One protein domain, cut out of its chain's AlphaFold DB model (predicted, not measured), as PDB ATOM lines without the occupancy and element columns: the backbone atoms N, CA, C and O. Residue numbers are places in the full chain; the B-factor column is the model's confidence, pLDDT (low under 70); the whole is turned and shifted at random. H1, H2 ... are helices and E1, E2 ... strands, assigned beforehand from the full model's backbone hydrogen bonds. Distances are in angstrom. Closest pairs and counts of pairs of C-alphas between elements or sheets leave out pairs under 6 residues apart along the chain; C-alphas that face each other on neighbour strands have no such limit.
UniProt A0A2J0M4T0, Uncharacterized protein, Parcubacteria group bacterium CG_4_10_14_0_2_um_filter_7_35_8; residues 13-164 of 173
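AT A GLANCE: This is residues 13 to 164 of the 173 residues of an uncharacterized protein of Parcubacteria group bacterium CG_4_10_14_0_2_um_filter_7_35_8 (UniProt A0A2J0M4T0). What shape do these atoms make? Two helices, H2 and H6, run side by side through the middle of a rounded helical body; H4, H5 and H6 pack on H2, while H1 and H8 pack on H6. H3 packs on H4, H7 packs on H5 and H8, and two small parallel strand pairs, E1 with E2 and E3 with E4, lie near the beginnings of H2 and H6. What is the make-up? The printed part has 152 residues with eight named helices and four named strands, in the order H1 E1 H2 H3 E2 H4 H5 E3 H6 H7 E4 H8, and is mostly helix. It is compact, with a radius of gyration of the C-alphas of 14.4 A and spans of 41 by 35 by 31 A.

IN THESE COORDINATES: Where are the strands? E1 is residues 31 to 33, E2 69 to 71, E3 112 to 114 and E4 151 to 153; C-alpha 31 is at (-47.632, 25.835, -55.379). Where are the longer helices? H1 is residues 13 to 27, 21.4 A, from C-alpha 13 at (-63.345, 24.536, -36.039); H5 is 94 to 108, 21.5 A. H2 is 36 to 49, 19.9 A, and H6 is 117 to 130, 19.7 A. Which helices are shorter? H3 is 56 to 65, H4 72 to 81, H7 137 to 146, and H8 154 to 162, ending at C-alpha 162 at (-41.271, 13.245, -42.997).

HOW THE PARTS SIT: How do the strands pair? E1 and E2 are parallel, with N 33 and O 70 2.8 A apart, within hydrogen-bond range; E3 and E4 are parallel, with N 114 and O 152 at 2.8 A. E1, H2 H3, E2 and E3, H6 H7, E4 are strand-helix-strand units, parallel neighbour strands with helices between, each with a left-handed crossover. What touches H2 and H6? They touch each other, closest at the C-alphas of Leu 43 and Ala 124, 7.3 A, at a shallow tilt of 13 degrees, the same way. H2 touches H5 with its residues 44 to 48 alone, closest at the C-alphas of Lys 44 and Phe 107, 5.6 A; H6 touches H1, closest at those of Leu 22 and Leu 125, 6.7 A. How regular are the backbones? Every O i to N i+4 pair is within hydrogen-bond range in H1, H2, H4, H5, H6, H7 and H8, and 5 of 6 in H3.

THE WHOLE: How large is it? The two C-alphas farthest apart are those of Glu 28 and Leu 94, 40.9 A. Are there cuts, long links or weak places? The printed part has no cut, and the link from H4 to H5, residues 82 to 93, is long. Residues 83 to 92 are under pLDDT 70, against a mean of 87.8 for the printed part.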
ATOM      1  N   TRP A  13     -62.767  24.602 -34.685       87.25
ATOM      2  CA  TRP A  13     -63.345  24.536 -36.039       87.25
ATOM      3  C   TRP A  13     -62.380  25.072 -37.105       87.25
ATOM      4  O   TRP A  13     -62.246  24.474 -38.169       87.25
ATOM      5  N   PHE A  14     -61.647  26.146 -36.784       89.69
ATOM      6  CA  PHE A  14     -60.576  26.664 -37.635       89.69
ATOM      7  C   PHE A  14     -59.491  25.614 -37.909       89.69
ATOM      8  O   PHE A  14     -59.137  25.422 -39.067       89.69
ATOM      9  N   ASP A  15     -58.992  24.931 -36.871       88.81
ATOM     10  CA  ASP A  15     -57.907  23.948 -37.000       88.81
ATOM     11  C   ASP A  15     -58.358  22.770 -37.885       88.81
ATOM     12  O   ASP A  15     -57.646  22.367 -38.802       88.81
ATOM     13  N   LYS A  16     -59.590  22.282 -37.678       89.00
ATOM     14  CA  LYS A  16     -60.193  21.211 -38.490       89.00
ATOM     15  C   LYS A  16     -60.377  21.612 -39.954       89.00
ATOM     16  O   LYS A  16     -60.052  20.829 -40.843       89.00
ATOM     17  N   ASP A  17     -60.909  22.806 -40.213       91.56
ATOM     18  CA  ASP A  17     -61.097  23.301 -41.581       91.56
ATOM     19  C   ASP A  17     -59.758  23.532 -42.286       91.56
ATOM     20  O   ASP A  17     -59.557  23.096 -43.419       91.56
ATOM     21  N   PHE A  18     -58.809  24.172 -41.602       93.12
ATOM     22  CA  PHE A  18     -57.526  24.489 -42.204       93.12
ATOM     23  C   PHE A  18     -56.704  23.226 -42.489       93.12
ATOM     24  O   PHE A  18     -56.139  23.109 -43.575       93.12
ATOM     25  N   PHE A  19     -56.725  22.237 -41.592       91.00
ATOM     26  CA  PHE A  19     -56.104  20.936 -41.838       91.00
ATOM     27  C   PHE A  19     -56.686  20.232 -43.074       91.00
ATOM     28  O   PHE A  19     -55.930  19.735 -43.908       91.00
ATOM     29  N   ARG A  20     -58.015  20.261 -43.268       90.38
ATOM     30  CA  ARG A  20     -58.655  19.728 -44.490       90.38
ATOM     31  C   ARG A  20     -58.196  20.460 -45.752       90.38
ATOM     32  O   ARG A  20     -57.941  19.818 -46.770       90.38
ATOM     33  N   ASN A  21     -58.051  21.786 -45.693       93.81
ATOM     34  CA  ASN A  21     -57.532  22.565 -46.821       93.81
ATOM     35  C   ASN A  21     -56.073  22.207 -47.136       93.81
ATOM     36  O   ASN A  21     -55.713  22.131 -48.307       93.81
ATOM     37  N   LEU A  22     -55.248  21.933 -46.122       93.81
ATOM     38  CA  LEU A  22     -53.868  21.482 -46.315       93.81
ATOM     39  C   LEU A  22     -53.801  20.066 -46.894       93.81
ATOM     40  O   LEU A  22     -53.038  19.837 -47.825       93.81
ATOM     41  N   GLN A  23     -54.647  19.140 -46.434       91.50
ATOM     42  CA  GLN A  23     -54.775  17.811 -47.044       91.50
ATOM     43  C   GLN A  23     -55.127  17.902 -48.532       91.50
ATOM     44  O   GLN A  23     -54.514  17.229 -49.363       91.50
ATOM     45  N   LYS A  24     -56.090  18.765 -48.874       93.50
ATOM     46  CA  LYS A  24     -56.443  19.051 -50.266       93.50
ATOM     47  C   LYS A  24     -55.252  19.634 -51.032       93.50
ATOM     48  O   LYS A  24     -54.952  19.154 -52.118       93.50
ATOM     49  N   ALA A  25     -54.561  20.612 -50.452       95.56
ATOM     50  CA  ALA A  25     -53.407  21.266 -51.060       95.56
ATOM     51  C   ALA A  25     -52.257  20.293 -51.357       95.56
ATOM     52  O   ALA A  25     -51.646  20.390 -52.417       95.56
ATOM     53  N   VAL A  26     -51.996  19.329 -50.466       92.94
ATOM     54  CA  VAL A  26     -51.012  18.263 -50.712       92.94
ATOM     55  C   VAL A  26     -51.477  17.375 -51.866       92.94
ATOM     56  O   VAL A  26     -50.768  17.236 -52.859       92.94
ATOM     57  N   LYS A  27     -52.706  16.849 -51.800       91.88
ATOM     58  CA  LYS A  27     -53.256  15.960 -52.838       91.88
ATOM     59  C   LYS A  27     -53.272  16.604 -54.231       91.88
ATOM     60  O   LYS A  27     -53.003  15.935 -55.224       91.88
ATOM     61  N   GLU A  28     -53.595  17.891 -54.303       94.56
ATOM     62  CA  GLU A  28     -53.672  18.671 -55.543       94.56
ATOM     63  C   GLU A  28     -52.355  19.390 -55.895       94.56
ATOM     64  O   GLU A  28     -52.314  20.127 -56.879       94.56
ATOM     65  N   LYS A  29     -51.276  19.173 -55.126       94.38
ATOM     66  CA  LYS A  29     -49.926  19.724 -55.353       94.38
ATOM     67  C   LYS A  29     -49.899  21.252 -55.506       94.38
ATOM     68  O   LYS A  29     -49.384  21.787 -56.488       94.38
ATOM     69  N   TYR A  30     -50.465  21.959 -54.529       97.12
ATOM     70  CA  TYR A  30     -50.493  23.426 -54.524       97.12
ATOM     71  C   TYR A  30     -49.078  24.011 -54.517       97.12
ATOM     72  O   TYR A  30     -48.157  23.451 -53.922       97.12
ATOM     73  N   ARG A  31     -48.920  25.164 -55.172       97.81
ATOM     74  CA  ARG A  31     -47.632  25.835 -55.379       97.81
ATOM     75  C   ARG A  31     -47.591  27.187 -54.683       97.81
ATOM     76  O   ARG A  31     -48.557  27.944 -54.735       97.81
ATOM     77  N   PHE A  32     -46.451  27.520 -54.091       97.88
ATOM     78  CA  PHE A  32     -46.167  28.822 -53.496       97.88
ATOM     79  C   PHE A  32     -45.284  29.631 -54.448       97.88
ATOM     80  O   PHE A  32     -44.081  29.393 -54.578       97.88
ATOM     81  N   ILE A  33     -45.906  30.582 -55.141       97.88
ATOM     82  CA  ILE A  33     -45.288  31.369 -56.206       97.88
ATOM     83  C   ILE A  33     -44.724  32.663 -55.619       97.88
ATOM     84  O   ILE A  33     -45.430  33.419 -54.955       97.88
ATOM     85  N   GLY A  34     -43.448  32.925 -55.879       96.00
ATOM     86  CA  GLY A  34     -42.751  34.128 -55.437       96.00
ATOM     87  C   GLY A  34     -41.274  34.076 -55.802       96.00
ATOM     88  O   GLY A  34     -40.746  33.015 -56.146       96.00
ATOM     89  N   ASN A  35     -40.601  35.222 -55.724       96.19
ATOM     90  CA  ASN A  35     -39.151  35.270 -55.889       96.19
ATOM     91  C   ASN A  35     -38.439  34.611 -54.685       96.19
ATOM     92  O   ASN A  35     -39.055  34.239 -53.681       96.19
ATOM     93  N   ASN A  36     -37.118  34.472 -54.773       94.94
ATOM     94  CA  ASN A  36     -36.333  33.839 -53.714       94.94
ATOM     95  C   ASN A  36     -36.428  34.579 -52.362       94.94
ATOM     96  O   ASN A  36     -36.454  33.936 -51.313       94.94
ATOM     97  N   ASP A  37     -36.532  35.910 -52.366       94.81
ATOM     98  CA  ASP A  37     -36.654  36.702 -51.137       94.81
ATOM     99  C   ASP A  37     -38.006  36.476 -50.449       94.81
ATOM    100  O   ASP A  37     -38.066  36.347 -49.222       94.81
ATOM    101  N   ASP A  38     -39.081  36.350 -51.228       96.62
ATOM    102  CA  ASP A  38     -40.413  36.018 -50.730       96.62
ATOM    103  C   ASP A  38     -40.453  34.622 -50.113       96.62
ATOM    104  O   ASP A  38     -41.018  34.444 -49.028       96.62
ATOM    105  N   LYS A  39     -39.801  33.644 -50.753       97.12
ATOM    106  CA  LYS A  39     -39.669  32.281 -50.224       97.12
ATOM    107  C   LYS A  39     -38.868  32.251 -48.925       97.12
ATOM    108  O   LYS A  39     -39.309  31.649 -47.946       97.12
ATOM    109  N   ILE A  40     -37.735  32.955 -48.872       95.38
ATOM    110  CA  ILE A  40     -36.912  33.066 -47.660       95.38
ATOM    111  C   ILE A  40     -37.698  33.728 -46.526       95.38
ATOM    112  O   ILE A  40     -37.650  33.256 -45.387       95.38
ATOM    113  N   PHE A  41     -38.416  34.816 -46.808       94.31
ATOM    114  CA  PHE A  41     -39.228  35.487 -45.796       94.31
ATOM    115  C   PHE A  41     -40.340  34.571 -45.280       94.31
ATOM    116  O   PHE A  41     -40.537  34.472 -44.064       94.31
ATOM    117  N   PHE A  42     -41.038  33.872 -46.175       95.56
ATOM    118  CA  PHE A  42     -42.107  32.961 -45.788       95.56
ATOM    119  C   PHE A  42     -41.578  31.796 -44.942       95.56
ATOM    120  O   PHE A  42     -42.103  31.539 -43.861       95.56
ATOM    121  N   LEU A  43     -40.464  31.177 -45.342       94.81
ATOM    122  CA  LEU A  43     -39.797  30.114 -44.583       94.81
ATOM    123  C   LEU A  43     -39.360  30.578 -43.186       94.81
ATOM    124  O   LEU A  43     -39.582  29.884 -42.192       94.81
ATOM    125  N   LYS A  44     -38.789  31.784 -43.083       91.81
ATOM    126  CA  LYS A  44     -38.467  32.405 -41.789       91.81
ATOM    127  C   LYS A  44     -39.695  32.610 -40.919       91.81
ATOM    128  O   LYS A  44     -39.614  32.428 -39.706       91.81
ATOM    129  N   SER A  45     -40.801  33.004 -41.536       91.19
ATOM    130  CA  SER A  45     -42.060  33.251 -40.846       91.19
ATOM    131  C   SER A  45     -42.638  31.942 -40.311       91.19
ATOM    132  O   SER A  45     -42.898  31.862 -39.113       91.19
ATOM    133  N   LEU A  46     -42.712  30.899 -41.146       91.94
ATOM    134  CA  LEU A  46     -43.155  29.553 -40.769       91.94
ATOM    135  C   LEU A  46     -42.407  29.042 -39.530       91.94
ATOM    136  O   LEU A  46     -43.025  28.783 -38.495       91.94
ATOM    137  N   LEU A  47     -41.071  29.015 -39.585       88.94
ATOM    138  CA  LEU A  47     -40.218  28.562 -38.475       88.94
ATOM    139  C   LEU A  47     -40.333  29.423 -37.201       88.94
ATOM    140  O   LEU A  47     -39.808  29.051 -36.154       88.94
ATOM    141  N   CYS A  48     -41.016  30.568 -37.260       85.00
ATOM    142  CA  CYS A  48     -41.241  31.449 -36.118       85.00
ATOM    143  C   CYS A  48     -42.705  31.529 -35.663       85.00
ATOM    144  O   CYS A  48     -42.938  32.103 -34.603       85.00
ATOM    145  N   PHE A  49     -43.686  30.981 -36.396       85.75
ATOM    146  CA  PHE A  49     -45.112  31.126 -36.050       85.75
ATOM    147  C   PHE A  49     -45.427  30.653 -34.634       85.75
ATOM    148  O   PHE A  49     -46.065  31.378 -33.876       85.75
ATOM    149  N   GLN A  50     -44.905  29.489 -34.251       76.69
ATOM    150  CA  GLN A  50     -45.096  28.914 -32.916       76.69
ATOM    151  C   GLN A  50     -44.431  29.711 -31.789       76.69
ATOM    152  O   GLN A  50     -44.737  29.526 -30.617       76.69
ATOM    153  N   MET A  51     -43.534  30.637 -32.132       75.75
ATOM    154  CA  MET A  51     -42.896  31.525 -31.162       75.75
ATOM    155  C   MET A  51     -43.715  32.801 -30.913       75.75
ATOM    156  O   MET A  51     -43.256  33.699 -30.211       75.75
ATOM    157  N   ILE A  52     -44.910  32.914 -31.498       76.38
ATOM    158  CA  ILE A  52     -45.817  34.048 -31.321       76.38
ATOM    159  C   ILE A  52     -46.902  33.649 -30.327       76.38
ATOM    160  O   ILE A  52     -47.538  32.607 -30.473       76.38
ATOM    161  N   LYS A  53     -47.184  34.529 -29.361       71.56
ATOM    162  CA  LYS A  53     -48.216  34.317 -28.333       71.56
ATOM    163  C   LYS A  53     -49.578  33.902 -28.910       71.56
ATOM    164  O   LYS A  53     -50.288  33.111 -28.300       71.56
ATOM    165  N   ASN A  54     -49.942  34.425 -30.082       79.19
ATOM    166  CA  ASN A  54     -51.121  34.001 -30.833       79.19
ATOM    167  C   ASN A  54     -50.724  33.505 -32.232       79.19
ATOM    168  O   ASN A  54     -50.989  34.158 -33.243       79.19
ATOM    169  N   TYR A  55     -50.076  32.338 -32.278       80.69
ATOM    170  CA  TYR A  55     -49.598  31.703 -33.511       80.69
ATOM    171  C   TYR A  55     -50.698  31.451 -34.554       80.69
ATOM    172  O   TYR A  55     -50.390  31.291 -35.732       80.69
ATOM    173  N   ARG A  56     -51.984  31.446 -34.167       85.00
ATOM    174  CA  ARG A  56     -53.108  31.277 -35.101       85.00
ATOM    175  C   ARG A  56     -53.336  32.490 -36.003       85.00
ATOM    176  O   ARG A  56     -53.832  32.313 -37.110       85.00
ATOM    177  N   ILE A  57     -52.953  33.699 -35.581       85.69
ATOM    178  CA  ILE A  57     -53.115  34.925 -36.387       85.69
ATOM    179  C   ILE A  57     -52.481  34.780 -37.782       85.69
ATOM    180  O   ILE A  57     -53.207  34.918 -38.768       85.69
ATOM    181  N   PRO A  58     -51.182  34.447 -37.919       88.88
ATOM    182  CA  PRO A  58     -50.594  34.261 -39.242       88.88
ATOM    183  C   PRO A  58     -51.188  33.067 -40.003       88.88
ATOM    184  O   PRO A  58     -51.251  33.105 -41.229       88.88
ATOM    185  N   LEU A  59     -51.694  32.036 -39.317       91.81
ATOM    186  CA  LEU A  59     -52.365  30.908 -39.975       91.81
ATOM    187  C   LEU A  59     -53.675  31.319 -40.654       91.81
ATOM    188  O   LEU A  59     -54.017  30.754 -41.690       91.81
ATOM    189  N   HIS A  60     -54.393  32.318 -40.129       91.44
ATOM    190  CA  HIS A  60     -55.562  32.874 -40.816       91.44
ATOM    191  C   HIS A  60     -55.186  33.528 -42.150       91.44
ATOM    192  O   HIS A  60     -55.893  33.311 -43.135       91.44
ATOM    193  N   ALA A  61     -54.066  34.259 -42.211       92.62
ATOM    194  CA  ALA A  61     -53.551  34.785 -43.478       92.62
ATOM    195  C   ALA A  61     -53.181  33.645 -44.430       92.62
ATOM    196  O   ALA A  61     -53.642  33.630 -45.568       92.62
ATOM    197  N   VAL A  62     -52.425  32.644 -43.964       95.06
ATOM    198  CA  VAL A  62     -52.070  31.496 -44.813       95.06
ATOM    199  C   VAL A  62     -53.327  30.817 -45.356       95.06
ATOM    200  O   VAL A  62     -53.436  30.638 -46.564       95.06
ATOM    201  N   ARG A  63     -54.323  30.523 -44.509       95.00
ATOM    202  CA  ARG A  63     -55.604  29.937 -44.938       95.00
ATOM    203  C   ARG A  63     -56.318  30.800 -45.981       95.00
ATOM    204  O   ARG A  63     -56.843  30.257 -46.946       95.00
ATOM    205  N   LYS A  64     -56.353  32.122 -45.797       94.25
ATOM    206  CA  LYS A  64     -57.008  33.069 -46.717       94.25
ATOM    207  C   LYS A  64     -56.383  33.049 -48.115       94.25
ATOM    208  O   LYS A  64     -57.105  33.180 -49.104       94.25
ATOM    209  N   TYR A  65     -55.060  32.907 -48.198       95.69
ATOM    210  CA  TYR A  65     -54.326  32.906 -49.467       95.69
ATOM    211  C   TYR A  65     -54.084  31.514 -50.055       95.69
ATOM    212  O   TYR A  65     -53.755  31.440 -51.237       95.69
ATOM    213  N   LEU A  66     -54.267  30.440 -49.279       96.75
ATOM    214  CA  LEU A  66     -54.015  29.071 -49.722       96.75
ATOM    215  C   LEU A  66     -54.937  28.694 -50.889       96.75
ATOM    216  O   LEU A  66     -56.139  28.480 -50.728       96.75
ATOM    217  N   LYS A  67     -54.338  28.604 -52.073       96.25
ATOM    218  CA  LYS A  67     -54.958  28.215 -53.345       96.25
ATOM    219  C   LYS A  67     -53.967  27.365 -54.139       96.25
ATOM    220  O   LYS A  67     -52.800  27.274 -53.752       96.25
ATOM    221  N   SER A  68     -54.417  26.794 -55.259       97.31
ATOM    222  CA  SER A  68     -53.567  26.019 -56.180       97.31
ATOM    223  C   SER A  68     -52.262  26.732 -56.522       97.31
ATOM    224  O   SER A  68     -51.209  26.104 -56.567       97.31
ATOM    225  N   GLU A  69     -52.329  28.052 -56.680       97.69
ATOM    226  CA  GLU A  69     -51.177  28.942 -56.746       97.69
ATOM    227  C   GLU A  69     -51.324  30.035 -55.687       97.69
ATOM    228  O   GLU A  69     -52.190  30.910 -55.768       97.69
ATOM    229  N   THR A  70     -50.486  29.954 -54.660       97.56
ATOM    230  CA  THR A  70     -50.444  30.892 -53.543       97.56
ATOM    231  C   THR A  70     -49.376  31.946 -53.814       97.56
ATOM    232  O   THR A  70     -48.188  31.640 -53.846       97.56
ATOM    233  N   ASP A  71     -49.804  33.192 -54.005       97.56
ATOM    234  CA  ASP A  71     -48.934  34.353 -54.211       97.56
ATOM    235  C   ASP A  71     -48.263  34.758 -52.886       97.56
ATOM    236  O   ASP A  71     -48.904  35.304 -51.978       97.56
ATOM    237  N   LEU A  72     -46.964  34.466 -52.775       97.56
ATOM    238  CA  LEU A  72     -46.179  34.749 -51.579       97.56
ATOM    239  C   LEU A  72     -45.979  36.242 -51.349       97.56
ATOM    240  O   LEU A  72     -45.923  36.651 -50.196       97.56
ATOM    241  N   GLU A  73     -45.908  37.069 -52.391       96.69
ATOM    242  CA  GLU A  73     -45.722  38.510 -52.217       96.69
ATOM    243  C   GLU A  73     -46.930  39.107 -51.476       96.69
ATOM    244  O   GLU A  73     -46.779  39.844 -50.493       96.69
ATOM    245  N   LYS A  74     -48.150  38.740 -51.898       96.12
ATOM    246  CA  LYS A  74     -49.390  39.170 -51.230       96.12
ATOM    247  C   LYS A  74     -49.500  38.619 -49.811       96.12
ATOM    248  O   LYS A  74     -49.795  39.382 -48.889       96.12
ATOM    249  N   LEU A  75     -49.235  37.326 -49.626       96.06
ATOM    250  CA  LEU A  75     -49.271  36.690 -48.308       96.06
ATOM    251  C   LEU A  75     -48.260  37.334 -47.346       96.06
ATOM    252  O   LEU A  75     -48.601  37.669 -46.212       96.06
ATOM    253  N   ASN A  76     -47.033  37.576 -47.807       95.00
ATOM    254  CA  ASN A  76     -45.969  38.183 -47.015       95.00
ATOM    255  C   ASN A  76     -46.301  39.622 -46.611       95.00
ATOM    256  O   ASN A  76     -45.976  40.025 -45.494       95.00
ATOM    257  N   LYS A  77     -46.954  40.405 -47.482       93.81
ATOM    258  CA  LYS A  77     -47.454  41.744 -47.124       93.81
ATOM    259  C   LYS A  77     -48.465  41.671 -45.981       93.81
ATOM    260  O   LYS A  77     -48.355  42.454 -45.040       93.81
ATOM    261  N   GLU A  78     -49.391  40.712 -46.018       92.88
ATOM    262  CA  GLU A  78     -50.366  40.539 -44.937       92.88
ATOM    263  C   GLU A  78     -49.681  40.109 -43.629       92.88
ATOM    264  O   GLU A  78     -49.887  40.749 -42.598       92.88
ATOM    265  N   ILE A  79     -48.772  39.128 -43.676       90.94
ATOM    266  CA  ILE A  79     -48.002  38.679 -42.500       90.94
ATOM    267  C   ILE A  79     -47.185  39.826 -41.884       90.94
ATOM    268  O   ILE A  79     -47.132  39.943 -40.665       90.94
ATOM    269  N   LYS A  80     -46.563  40.689 -42.699       88.81
ATOM    270  CA  LYS A  80     -45.806  41.862 -42.216       88.81
ATOM    271  C   LYS A  80     -46.697  42.925 -41.569       88.81
ATOM    272  O   LYS A  80     -46.217  43.665 -40.716       88.81
ATOM    273  N   SER A  81     -47.948  43.040 -42.014       87.81
ATOM    274  CA  SER A  81     -48.916  44.008 -41.478       87.81
ATOM    275  C   SER A  81     -49.497  43.582 -40.129       87.81
ATOM    276  O   SER A  81     -49.875  44.424 -39.317       87.81
ATOM    277  N   MET A  82     -49.530  42.273 -39.868       81.50
ATOM    278  CA  MET A  82     -49.750  41.737 -38.532       81.50
ATOM    279  C   MET A  82     -48.511  42.121 -37.717       81.50
ATOM    280  O   MET A  82     -47.413  41.860 -38.188       81.50
ATOM    281  N   ASP A  83     -48.647  42.771 -36.556       64.06
ATOM    282  CA  ASP A  83     -47.518  43.199 -35.704       64.06
ATOM    283  C   ASP A  83     -46.704  41.975 -35.233       64.06
ATOM    284  O   ASP A  83     -46.866  41.472 -34.120       64.06
ATOM    285  N   PHE A  84     -45.878  41.436 -36.136       63.75
ATOM    286  CA  PHE A  84     -45.160  40.173 -36.039       63.75
ATOM    287  C   PHE A  84     -43.997  40.365 -35.074       63.75
ATOM    288  O   PHE A  84     -42.830  40.505 -35.447       63.75
ATOM    289  N   LYS A  85     -44.329  40.430 -33.789       64.81
ATOM    290  CA  LYS A  85     -43.366  40.491 -32.703       64.81
ATOM    291  C   LYS A  85     -43.238  39.104 -32.128       64.81
ATOM    292  O   LYS A  85     -44.158  38.581 -31.504       64.81
ATOM    293  N   ILE A  86     -42.067  38.515 -32.348       66.31
ATOM    294  CA  ILE A  86     -41.736  37.270 -31.679       66.31
ATOM    295  C   ILE A  86     -41.630  37.572 -30.182       66.31
ATOM    296  O   ILE A  86     -40.728  38.298 -29.751       66.31
ATOM    297  N   ASP A  87     -42.585  37.051 -29.419       65.38
ATOM    298  CA  ASP A  87     -42.711  37.250 -27.983       65.38
ATOM    299  C   ASP A  87     -42.319  35.956 -27.278       65.38
ATOM    300  O   ASP A  87     -42.952  34.922 -27.456       65.38
ATOM    301  N   TYR A  88     -41.264  36.030 -26.474       64.06
ATOM    302  CA  TYR A  88     -40.744  34.907 -25.695       64.06
ATOM    303  C   TYR A  88     -40.986  35.096 -24.195       64.06
ATOM    304  O   TYR A  88     -40.396  34.378 -23.392       64.06
ATOM    305  N   SER A  89     -41.800  36.079 -23.795       63.88
ATOM    306  CA  SER A  89     -42.108  36.336 -22.382       63.88
ATOM    307  C   SER A  89     -42.779  35.138 -21.702       63.88
ATOM    308  O   SER A  89     -42.648  34.969 -20.494       63.88
ATOM    309  N   TRP A  90     -43.423  34.269 -22.485       63.41
ATOM    310  CA  TRP A  90     -44.027  33.020 -22.025       63.41
ATOM    311  C   TRP A  90     -43.021  31.872 -21.821       63.41
ATOM    312  O   TRP A  90     -43.365  30.883 -21.182       63.41
ATOM    313  N   ALA A  91     -41.790  31.973 -22.338       66.94
ATOM    314  CA  ALA A  91     -40.801  30.898 -22.282       66.94
ATOM    315  C   ALA A  91     -40.183  30.790 -20.876       66.94
ATOM    316  O   ALA A  91     -39.200  31.465 -20.548       66.94
ATOM    317  N   VAL A  92     -40.751  29.929 -20.031       67.31
ATOM    318  CA  VAL A  92     -40.293  29.733 -18.646       67.31
ATOM    319  C   VAL A  92     -39.105  28.767 -18.595       67.31
ATOM    320  O   VAL A  92     -38.104  29.044 -17.915       67.31
ATOM    321  N   TRP A  93     -39.160  27.681 -19.371       72.44
ATOM    322  CA  TRP A  93     -38.196  26.587 -19.307       72.44
ATOM    323  C   TRP A  93     -36.910  26.869 -20.092       72.44
ATOM    324  O   TRP A  93     -36.863  27.637 -21.056       72.44
ATOM    325  N   LEU A  94     -35.812  26.227 -19.676       73.69
ATOM    326  CA  LEU A  94     -34.496  26.392 -20.307       73.69
ATOM    327  C   LEU A  94     -34.508  25.994 -21.793       73.69
ATOM    328  O   LEU A  94     -33.818  26.615 -22.607       73.69
ATOM    329  N   ARG A  95     -35.293  24.968 -22.142       72.88
ATOM    330  CA  ARG A  95     -35.444  24.467 -23.513       72.88
ATOM    331  C   ARG A  95     -36.113  25.514 -24.409       72.88
ATOM    332  O   ARG A  95     -35.526  25.876 -25.428       72.88
ATOM    333  N   ASP A  96     -37.225  26.086 -23.968       73.81
ATOM    334  CA  ASP A  96     -37.981  27.127 -24.677       73.81
ATOM    335  C   ASP A  96     -37.114  28.366 -24.911       73.81
ATOM    336  O   ASP A  96     -37.026  28.895 -26.020       73.81
ATOM    337  N   LYS A  97     -36.361  28.779 -23.881       77.38
ATOM    338  CA  LYS A  97     -35.391  29.882 -23.981       77.38
ATOM    339  C   LYS A  97     -34.313  29.600 -25.027       77.38
ATOM    340  O   LYS A  97     -33.915  30.505 -25.766       77.38
ATOM    341  N   LYS A  98     -33.814  28.362 -25.110       81.44
ATOM    342  CA  LYS A  98     -32.820  27.957 -26.117       81.44
ATOM    343  C   LYS A  98     -33.426  27.972 -27.519       81.44
ATOM    344  O   LYS A  98     -32.804  28.529 -28.421       81.44
ATOM    345  N   MET A  99     -34.624  27.422 -27.692       81.94
ATOM    346  CA  MET A  99     -35.357  27.438 -28.960       81.94
ATOM    347  C   MET A  99     -35.623  28.870 -29.433       81.94
ATOM    348  O   MET A  99     -35.291  29.210 -30.565       81.94
ATOM    349  N   GLY A 100     -36.071  29.759 -28.543       79.81
ATOM    350  CA  GLY A 100     -36.282  31.168 -28.872       79.81
ATOM    351  C   GLY A 100     -35.011  31.906 -29.286       79.81
ATOM    352  O   GLY A 100     -35.024  32.696 -30.231       79.81
ATOM    353  N   ARG A 101     -33.863  31.602 -28.665       83.12
ATOM    354  CA  ARG A 101     -32.565  32.133 -29.126       83.12
ATOM    355  C   ARG A 101     -32.220  31.652 -30.536       83.12
ATOM    356  O   ARG A 101     -31.697  32.442 -31.322       83.12
ATOM    357  N   LEU A 102     -32.501  30.388 -30.853       85.88
ATOM    358  CA  LEU A 102     -32.266  29.830 -32.186       85.88
ATOM    359  C   LEU A 102     -33.174  30.471 -33.230       85.88
ATOM    360  O   LEU A 102     -32.655  30.973 -34.223       85.88
ATOM    361  N   ALA A 103     -34.478  30.549 -32.964       84.44
ATOM    362  CA  ALA A 103     -35.451  31.190 -33.844       84.44
ATOM    363  C   ALA A 103     -35.082  32.659 -34.110       84.44
ATOM    364  O   ALA A 103     -34.983  33.086 -35.258       84.44
ATOM    365  N   LYS A 104     -34.740  33.423 -33.062       82.88
ATOM    366  CA  LYS A 104     -34.293  34.819 -33.198       82.88
ATOM    367  C   LYS A 104     -33.016  34.952 -34.031       82.88
ATOM    368  O   LYS A 104     -32.916  35.870 -34.846       82.88
ATOM    369  N   LYS A 105     -32.029  34.075 -33.818       85.94
ATOM    370  CA  LYS A 105     -30.781  34.073 -34.599       85.94
ATOM    371  C   LYS A 105     -31.068  33.749 -36.065       85.94
ATOM    372  O   LYS A 105     -30.566  34.441 -36.945       85.94
ATOM    373  N   PHE A 106     -31.894  32.739 -36.304       87.81
ATOM    374  CA  PHE A 106     -32.292  32.295 -37.630       87.81
ATOM    375  C   PHE A 106     -33.039  33.392 -38.400       87.81
ATOM    376  O   PHE A 106     -32.624  33.762 -39.498       87.81
ATOM    377  N   PHE A 107     -34.051  34.014 -37.790       86.12
ATOM    378  CA  PHE A 107     -34.835  35.082 -38.413       86.12
ATOM    379  C   PHE A 107     -33.961  36.264 -38.871       86.12
ATOM    380  O   PHE A 107     -34.142  36.801 -39.965       86.12
ATOM    381  N   LYS A 108     -32.951  36.629 -38.069       86.44
ATOM    382  CA  LYS A 108     -31.999  37.710 -38.377       86.44
ATOM    383  C   LYS A 108     -30.883  37.316 -39.348       86.44
ATOM    384  O   LYS A 108     -30.223  38.197 -39.892       86.44
ATOM    385  N   SER A 109     -30.633  36.025 -39.538       87.25
ATOM    386  CA  SER A 109     -29.529  35.556 -40.373       87.25
ATOM    387  C   SER A 109     -29.778  35.837 -41.857       87.25
ATOM    388  O   SER A 109     -30.923  35.874 -42.317       87.25
ATOM    389  N   ARG A 110     -28.703  36.033 -42.623       88.75
ATOM    390  CA  ARG A 110     -28.777  35.917 -44.083       88.75
ATOM    391  C   ARG A 110     -28.869  34.434 -44.414       88.75
ATOM    392  O   ARG A 110     -28.038  33.661 -43.945       88.75
ATOM    393  N   ILE A 111     -29.897  34.064 -45.170       90.75
ATOM    394  CA  ILE A 111     -30.181  32.676 -45.520       90.75
ATOM    395  C   ILE A 111     -29.937  32.490 -47.009       90.75
ATOM    396  O   ILE A 111     -30.394  33.295 -47.816       90.75
ATOM    397  N   ARG A 112     -29.256  31.403 -47.356       92.56
ATOM    398  CA  ARG A 112     -29.216  30.834 -48.696       92.56
ATOM    399  C   ARG A 112     -30.032  29.548 -48.695       92.56
ATOM    400  O   ARG A 112     -29.764  28.652 -47.898       92.56
ATOM    401  N   MET A 113     -31.004  29.471 -49.590       94.44
ATOM    402  CA  MET A 113     -31.817  28.277 -49.793       94.44
ATOM    403  C   MET A 113     -31.210  27.428 -50.913       94.44
ATOM    404  O   MET A 113     -30.740  27.970 -51.915       94.44
ATOM    405  N   ILE A 114     -31.168  26.114 -50.710       94.88
ATOM    406  CA  ILE A 114     -30.726  25.110 -51.678       94.88
ATOM    407  C   ILE A 114     -31.865  24.102 -51.820       94.88
ATOM    408  O   ILE A 114     -32.350  23.585 -50.814       94.88
ATOM    409  N   GLY A 115     -32.286  23.860 -53.058       94.00
ATOM    410  CA  GLY A 115     -33.382  22.961 -53.403       94.00
ATOM    411  C   GLY A 115     -34.245  23.527 -54.529       94.00
ATOM    412  O   GLY A 115     -33.992  24.620 -55.040       94.00
ATOM    413  N   THR A 116     -35.244  22.748 -54.910       96.69
ATOM    414  CA  THR A 116     -36.208  23.013 -55.978       96.69
ATOM    415  C   THR A 116     -37.456  23.722 -55.460       96.69
ATOM    416  O   THR A 116     -37.708  23.826 -54.254       96.69
ATOM    417  N   ASP A 117     -38.271  24.208 -56.392       96.19
ATOM    418  CA  ASP A 117     -39.562  24.805 -56.073       96.19
ATOM    419  C   ASP A 117     -40.542  23.761 -55.527       96.19
ATOM    420  O   ASP A 117     -41.315  24.060 -54.617       96.19
ATOM    421  N   GLU A 118     -40.473  22.531 -56.030       96.25
ATOM    422  CA  GLU A 118     -41.226  21.384 -55.537       96.25
ATOM    423  C   GLU A 118     -40.891  21.085 -54.073       96.25
ATOM    424  O   GLU A 118     -41.799  21.012 -53.245       96.25
ATOM    425  N   GLU A 119     -39.602  21.014 -53.729       96.81
ATOM    426  CA  GLU A 119     -39.162  20.791 -52.346       96.81
ATOM    427  C   GLU A 119     -39.588  21.934 -51.417       96.81
ATOM    428  O   GLU A 119     -39.928  21.694 -50.258       96.81
ATOM    429  N   PHE A 120     -39.616  23.176 -51.913       97.69
ATOM    430  CA  PHE A 120     -40.112  24.314 -51.138       97.69
ATOM    431  C   PHE A 120     -41.612  24.192 -50.849       97.69
ATOM    432  O   PHE A 120     -42.046  24.435 -49.721       97.69
ATOM    433  N   ASN A 121     -42.402  23.814 -51.858       97.06
ATOM    434  CA  ASN A 121     -43.844  23.626 -51.713       97.06
ATOM    435  C   ASN A 121     -44.152  22.505 -50.717       97.06
ATOM    436  O   ASN A 121     -44.995  22.674 -49.834       97.06
ATOM    437  N   GLU A 122     -43.430  21.389 -50.828       95.81
ATOM    438  CA  GLU A 122     -43.528  20.273 -49.894       95.81
ATOM    439  C   GLU A 122     -43.180  20.708 -48.468       95.81
ATOM    440  O   GLU A 122     -43.978  20.485 -47.556       95.81
ATOM    441  N   PHE A 123     -42.062  21.417 -48.284       95.56
ATOM    442  CA  PHE A 123     -41.643  21.924 -46.978       95.56
ATOM    443  C   PHE A 123     -42.706  22.826 -46.357       95.56
ATOM    444  O   PHE A 123     -43.072  22.642 -45.195       95.56
ATOM    445  N   ALA A 124     -43.231  23.783 -47.124       96.38
ATOM    446  CA  ALA A 124     -44.249  24.704 -46.641       96.38
ATOM    447  C   ALA A 124     -45.500  23.955 -46.153       96.38
ATOM    448  O   ALA A 124     -45.987  24.226 -45.054       96.38
ATOM    449  N   LEU A 125     -45.994  22.985 -46.928       95.12
ATOM    450  CA  LEU A 125     -47.177  22.198 -46.568       95.12
ATOM    451  C   LEU A 125     -46.911  21.265 -45.379       95.12
ATOM    452  O   LEU A 125     -47.703  21.257 -44.433       95.12
ATOM    453  N   ARG A 126     -45.794  20.521 -45.388       92.94
ATOM    454  CA  ARG A 126     -45.395  19.640 -44.275       92.94
ATOM    455  C   ARG A 126     -45.259  20.430 -42.985       92.94
ATOM    456  O   ARG A 126     -45.780  20.020 -41.950       92.94
ATOM    457  N   TYR A 127     -44.602  21.586 -43.049       92.69
ATOM    458  CA  TYR A 127     -44.401  22.415 -41.876       92.69
ATOM    459  C   TYR A 127     -45.728  22.971 -41.352       92.69
ATOM    460  O   TYR A 127     -45.983  22.889 -40.152       92.69
ATOM    461  N   LEU A 128     -46.605  23.478 -42.226       92.06
ATOM    462  CA  LEU A 128     -47.933  23.957 -41.825       92.06
ATOM    463  C   LEU A 128     -48.760  22.867 -41.137       92.06
ATOM    464  O   LEU A 128     -49.437  23.162 -40.161       92.06
ATOM    465  N   ILE A 129     -48.668  21.617 -41.595       89.44
ATOM    466  CA  ILE A 129     -49.285  20.467 -40.921       89.44
ATOM    467  C   ILE A 129     -48.619  20.211 -39.560       89.44
ATOM    468  O   ILE A 129     -49.311  20.020 -38.561       89.44
ATOM    469  N   SER A 130     -47.286  20.264 -39.490       86.81
ATOM    470  CA  SER A 130     -46.516  19.968 -38.272       86.81
ATOM    471  C   SER A 130     -46.825  20.893 -37.084       86.81
ATOM    472  O   SER A 130     -46.614  20.515 -35.936       86.81
ATOM    473  N   ILE A 131     -47.376  22.084 -37.342       85.38
ATOM    474  CA  ILE A 131     -47.766  23.078 -36.328       85.38
ATOM    475  C   ILE A 131     -48.775  22.515 -35.317       85.38
ATOM    476  O   ILE A 131     -48.794  22.966 -34.175       85.38
ATOM    477  N   TRP A 132     -49.600  21.537 -35.696       83.75
ATOM    478  CA  TRP A 132     -50.551  20.921 -34.768       83.75
ATOM    479  C   TRP A 132     -50.050  19.628 -34.128       83.75
ATOM    480  O   TRP A 132     -50.833  18.992 -33.439       83.75
ATOM    481  N   LEU A 133     -48.792  19.219 -34.324       82.50
ATOM    482  CA  LEU A 133     -48.245  18.053 -33.625       82.50
ATOM    483  C   LEU A 133     -48.240  18.275 -32.109       82.50
ATOM    484  O   LEU A 133     -47.890  19.362 -31.653       82.50
ATOM    485  N   ILE A 134     -48.539  17.235 -31.321       76.88
ATOM    486  CA  ILE A 134     -48.379  17.290 -29.854       76.88
ATOM    487  C   ILE A 134     -46.950  17.706 -29.473       76.88
ATOM    488  O   ILE A 134     -46.770  18.621 -28.674       76.88
ATOM    489  N   ASP A 135     -45.950  17.100 -30.116       76.38
ATOM    490  CA  ASP A 135     -44.527  17.349 -29.858       76.38
ATOM    491  C   ASP A 135     -43.882  18.269 -30.911       76.38
ATOM    492  O   ASP A 135     -42.731  18.064 -31.302       76.38
ATOM    493  N   TRP A 136     -44.600  19.291 -31.394       79.44
ATOM    494  CA  TRP A 136     -44.128  20.223 -32.441       79.44
ATOM    495  C   TRP A 136     -42.767  20.887 -32.138       79.44
ATOM    496  O   TRP A 136     -42.037  21.271 -33.060       79.44
ATOM    497  N   GLU A 137     -42.391  20.998 -30.861       79.31
ATOM    498  CA  GLU A 137     -41.105  21.553 -30.421       79.31
ATOM    499  C   GLU A 137     -39.903  20.744 -30.926       79.31
ATOM    500  O   GLU A 137     -38.855  21.315 -31.240       79.31
ATOM    501  N   GLY A 138     -40.040  19.416 -31.007       80.88
ATOM    502  CA  GLY A 138     -38.991  18.509 -31.475       80.88
ATOM    503  C   GLY A 138     -38.588  18.792 -32.926       80.88
ATOM    504  O   GLY A 138     -37.433  19.172 -33.158       80.88
ATOM    505  N   PRO A 139     -39.525  18.682 -33.891       82.38
ATOM    506  CA  PRO A 139     -39.305  19.057 -35.284       82.38
ATOM    507  C   PRO A 139     -38.728  20.467 -35.414       82.38
ATOM    508  O   PRO A 139     -37.697  20.652 -36.060       82.38
ATOM    509  N   LEU A 140     -39.323  21.464 -34.743       85.88
ATOM    510  CA  LEU A 140     -38.852  22.843 -34.848       85.88
ATOM    511  C   LEU A 140     -37.406  22.997 -34.361       85.88
ATOM    512  O   LEU A 140     -36.595  23.662 -35.012       85.88
ATOM    513  N   TYR A 141     -37.054  22.380 -33.232       84.56
ATOM    514  CA  TYR A 141     -35.692  22.433 -32.718       84.56
ATOM    515  C   TYR A 141     -34.695  21.833 -33.713       84.56
ATOM    516  O   TYR A 141     -33.650  22.443 -33.946       84.56
ATOM    517  N   VAL A 142     -35.003  20.683 -34.322       85.75
ATOM    518  CA  VAL A 142     -34.132  20.040 -35.321       85.75
ATOM    519  C   VAL A 142     -33.976  20.925 -36.561       85.75
ATOM    520  O   VAL A 142     -32.846  21.208 -36.965       85.75
ATOM    521  N   LEU A 143     -35.072  21.467 -37.099       88.75
ATOM    522  CA  LEU A 143     -35.039  22.376 -38.253       88.75
ATOM    523  C   LEU A 143     -34.188  23.626 -37.967       88.75
ATOM    524  O   LEU A 143     -33.321  24.010 -38.754       88.75
ATOM    525  N   LEU A 144     -34.355  24.243 -36.794       87.44
ATOM    526  CA  LEU A 144     -33.549  25.399 -36.389       87.44
ATOM    527  C   LEU A 144     -32.065  25.059 -36.182       87.44
ATOM    528  O   LEU A 144     -31.218  25.948 -36.269       87.44
ATOM    529  N   GLN A 145     -31.722  23.804 -35.879       86.25
ATOM    530  CA  GLN A 145     -30.331  23.354 -35.750       86.25
ATOM    531  C   GLN A 145     -29.662  23.179 -37.109       86.25
ATOM    532  O   GLN A 145     -28.538  23.657 -37.281       86.25
ATOM    533  N   LEU A 146     -30.359  22.559 -38.062       85.12
ATOM    534  CA  LEU A 146     -29.862  22.351 -39.424       85.12
ATOM    535  C   LEU A 146     -29.572  23.676 -40.134       85.12
ATOM    536  O   LEU A 146     -28.606  23.810 -40.877       85.12
ATOM    537  N   THR A 147     -30.329  24.716 -39.797       84.19
ATOM    538  CA  THR A 147     -30.230  26.029 -40.444       84.19
ATOM    539  C   THR A 147     -29.234  27.001 -39.795       84.19
ATOM    540  O   THR A 147     -29.062  28.136 -40.250       84.19
ATOM    541  N   LYS A 148     -28.498  26.578 -38.753       71.50
ATOM    542  CA  LYS A 148     -27.589  27.440 -37.960       71.50
ATOM    543  C   LYS A 148     -26.460  28.118 -38.735       71.50
ATOM    544  O   LYS A 148     -25.880  29.078 -38.216       71.50
ATOM    545  N   LYS A 149     -26.123  27.614 -39.921       80.00
ATOM    546  CA  LYS A 149     -25.058  28.144 -40.787       80.00
ATOM    547  C   LYS A 149     -25.579  29.104 -41.864       80.00
ATOM    548  O   LYS A 149     -24.807  29.506 -42.726       80.00
ATOM    549  N   GLY A 150     -26.863  29.473 -41.825       83.94
ATOM    550  CA  GLY A 150     -27.474  30.328 -42.847       83.94
ATOM    551  C   GLY A 150     -27.653  29.621 -44.193       83.94
ATOM    552  O   GLY A 150     -27.906  30.279 -45.193       83.94
ATOM    553  N   ILE A 151     -27.524  28.294 -44.223       90.31
ATOM    554  CA  ILE A 151     -27.866  27.456 -45.369       90.31
ATOM    555  C   ILE A 151     -29.101  26.658 -44.973       90.31
ATOM    556  O   ILE A 151     -29.141  26.077 -43.890       90.31
ATOM    557  N   VAL A 152     -30.107  26.677 -45.836       92.31
ATOM    558  CA  VAL A 152     -31.327  25.885 -45.716       92.31
ATOM    559  C   VAL A 152     -31.340  24.909 -46.883       92.31
ATOM    560  O   VAL A 152     -31.503  25.339 -48.022       92.31
ATOM    561  N   ASN A 153     -31.139  23.623 -46.603       94.31
ATOM    562  CA  ASN A 153     -31.289  22.554 -47.585       94.31
ATOM    563  C   ASN A 153     -32.716  22.001 -47.489       94.31
ATOM    564  O   ASN A 153     -33.064  21.392 -46.480       94.31
ATOM    565  N   LEU A 154     -33.547  22.258 -48.500       95.31
ATOM    566  CA  LEU A 154     -34.965  21.895 -48.470       95.31
ATOM    567  C   LEU A 154     -35.177  20.379 -48.415       95.31
ATOM    568  O   LEU A 154     -36.074  19.940 -47.698       95.31
ATOM    569  N   HIS A 155     -34.318  19.598 -49.079       94.94
ATOM    570  CA  HIS A 155     -34.336  18.137 -49.011       94.94
ATOM    571  C   HIS A 155     -34.208  17.650 -47.562       94.94
ATOM    572  O   HIS A 155     -35.090  16.970 -47.051       94.94
ATOM    573  N   GLU A 156     -33.179  18.120 -46.846       94.12
ATOM    574  CA  GLU A 156     -32.949  17.755 -45.440       94.12
ATOM    575  C   GLU A 156     -34.101  18.194 -44.525       94.12
ATOM    576  O   GLU A 156     -34.455  17.483 -43.585       94.12
ATOM    577  N   LEU A 157     -34.697  19.370 -44.769       93.69
ATOM    578  CA  LEU A 157     -35.842  19.820 -43.974       93.69
ATOM    579  C   LEU A 157     -37.076  18.937 -44.207       93.69
ATOM    580  O   LEU A 157     -37.795  18.647 -43.248       93.69
ATOM    581  N   ASN A 158     -37.316  18.513 -45.450       93.88
ATOM    582  CA  ASN A 158     -38.404  17.601 -45.796       93.88
ATOM    583  C   ASN A 158     -38.177  16.206 -45.220       93.88
ATOM    584  O   ASN A 158     -39.101  15.666 -44.616       93.88
ATOM    585  N   ASP A 159     -36.960  15.671 -45.313       92.06
ATOM    586  CA  ASP A 159     -36.589  14.384 -44.722       92.06
ATOM    587  C   ASP A 159     -36.836  14.379 -43.218       92.06
ATOM    588  O   ASP A 159     -37.476  13.469 -42.694       92.06
ATOM    589  N   VAL A 160     -36.399  15.436 -42.526       90.94
ATOM    590  CA  VAL A 160     -36.695  15.634 -41.106       90.94
ATOM    591  C   VAL A 160     -38.202  15.630 -40.905       90.94
ATOM    592  O   VAL A 160     -38.704  14.748 -40.220       90.94
ATOM    593  N   LEU A 161     -38.955  16.536 -41.532       89.19
ATOM    594  CA  LEU A 161     -40.406  16.623 -41.330       89.19
ATOM    595  C   LEU A 161     -41.165  15.332 -41.678       89.19
ATOM    596  O   LEU A 161     -42.186  15.056 -41.050       89.19
ATOM    597  N   SER A 162     -40.671  14.529 -42.622       88.81
ATOM    598  CA  SER A 162     -41.271  13.245 -42.997       88.81
ATOM    599  C   SER A 162     -41.310  12.248 -41.836       88.81
ATOM    600  O   SER A 162     -42.274  11.495 -41.713       88.81
ATOM    601  N   MET A 163     -40.341  12.316 -40.913       86.31
ATOM    602  CA  MET A 163     -40.304  11.474 -39.710       86.31
ATOM    603  C   MET A 163     -41.475  11.747 -38.754       86.31
ATOM    604  O   MET A 163     -41.760  10.922 -37.887       86.31
ATOM    605  N   TRP A 164     -42.149  12.892 -38.906       80.75
ATOM    606  CA  TRP A 164     -43.306  13.290 -38.106       80.75
ATOM    607  C   TRP A 164     -44.616  13.350 -38.908       80.75
ATOM    608  O   TRP A 164     -45.629  13.797 -38.371       80.75
TER     609      TRP A 164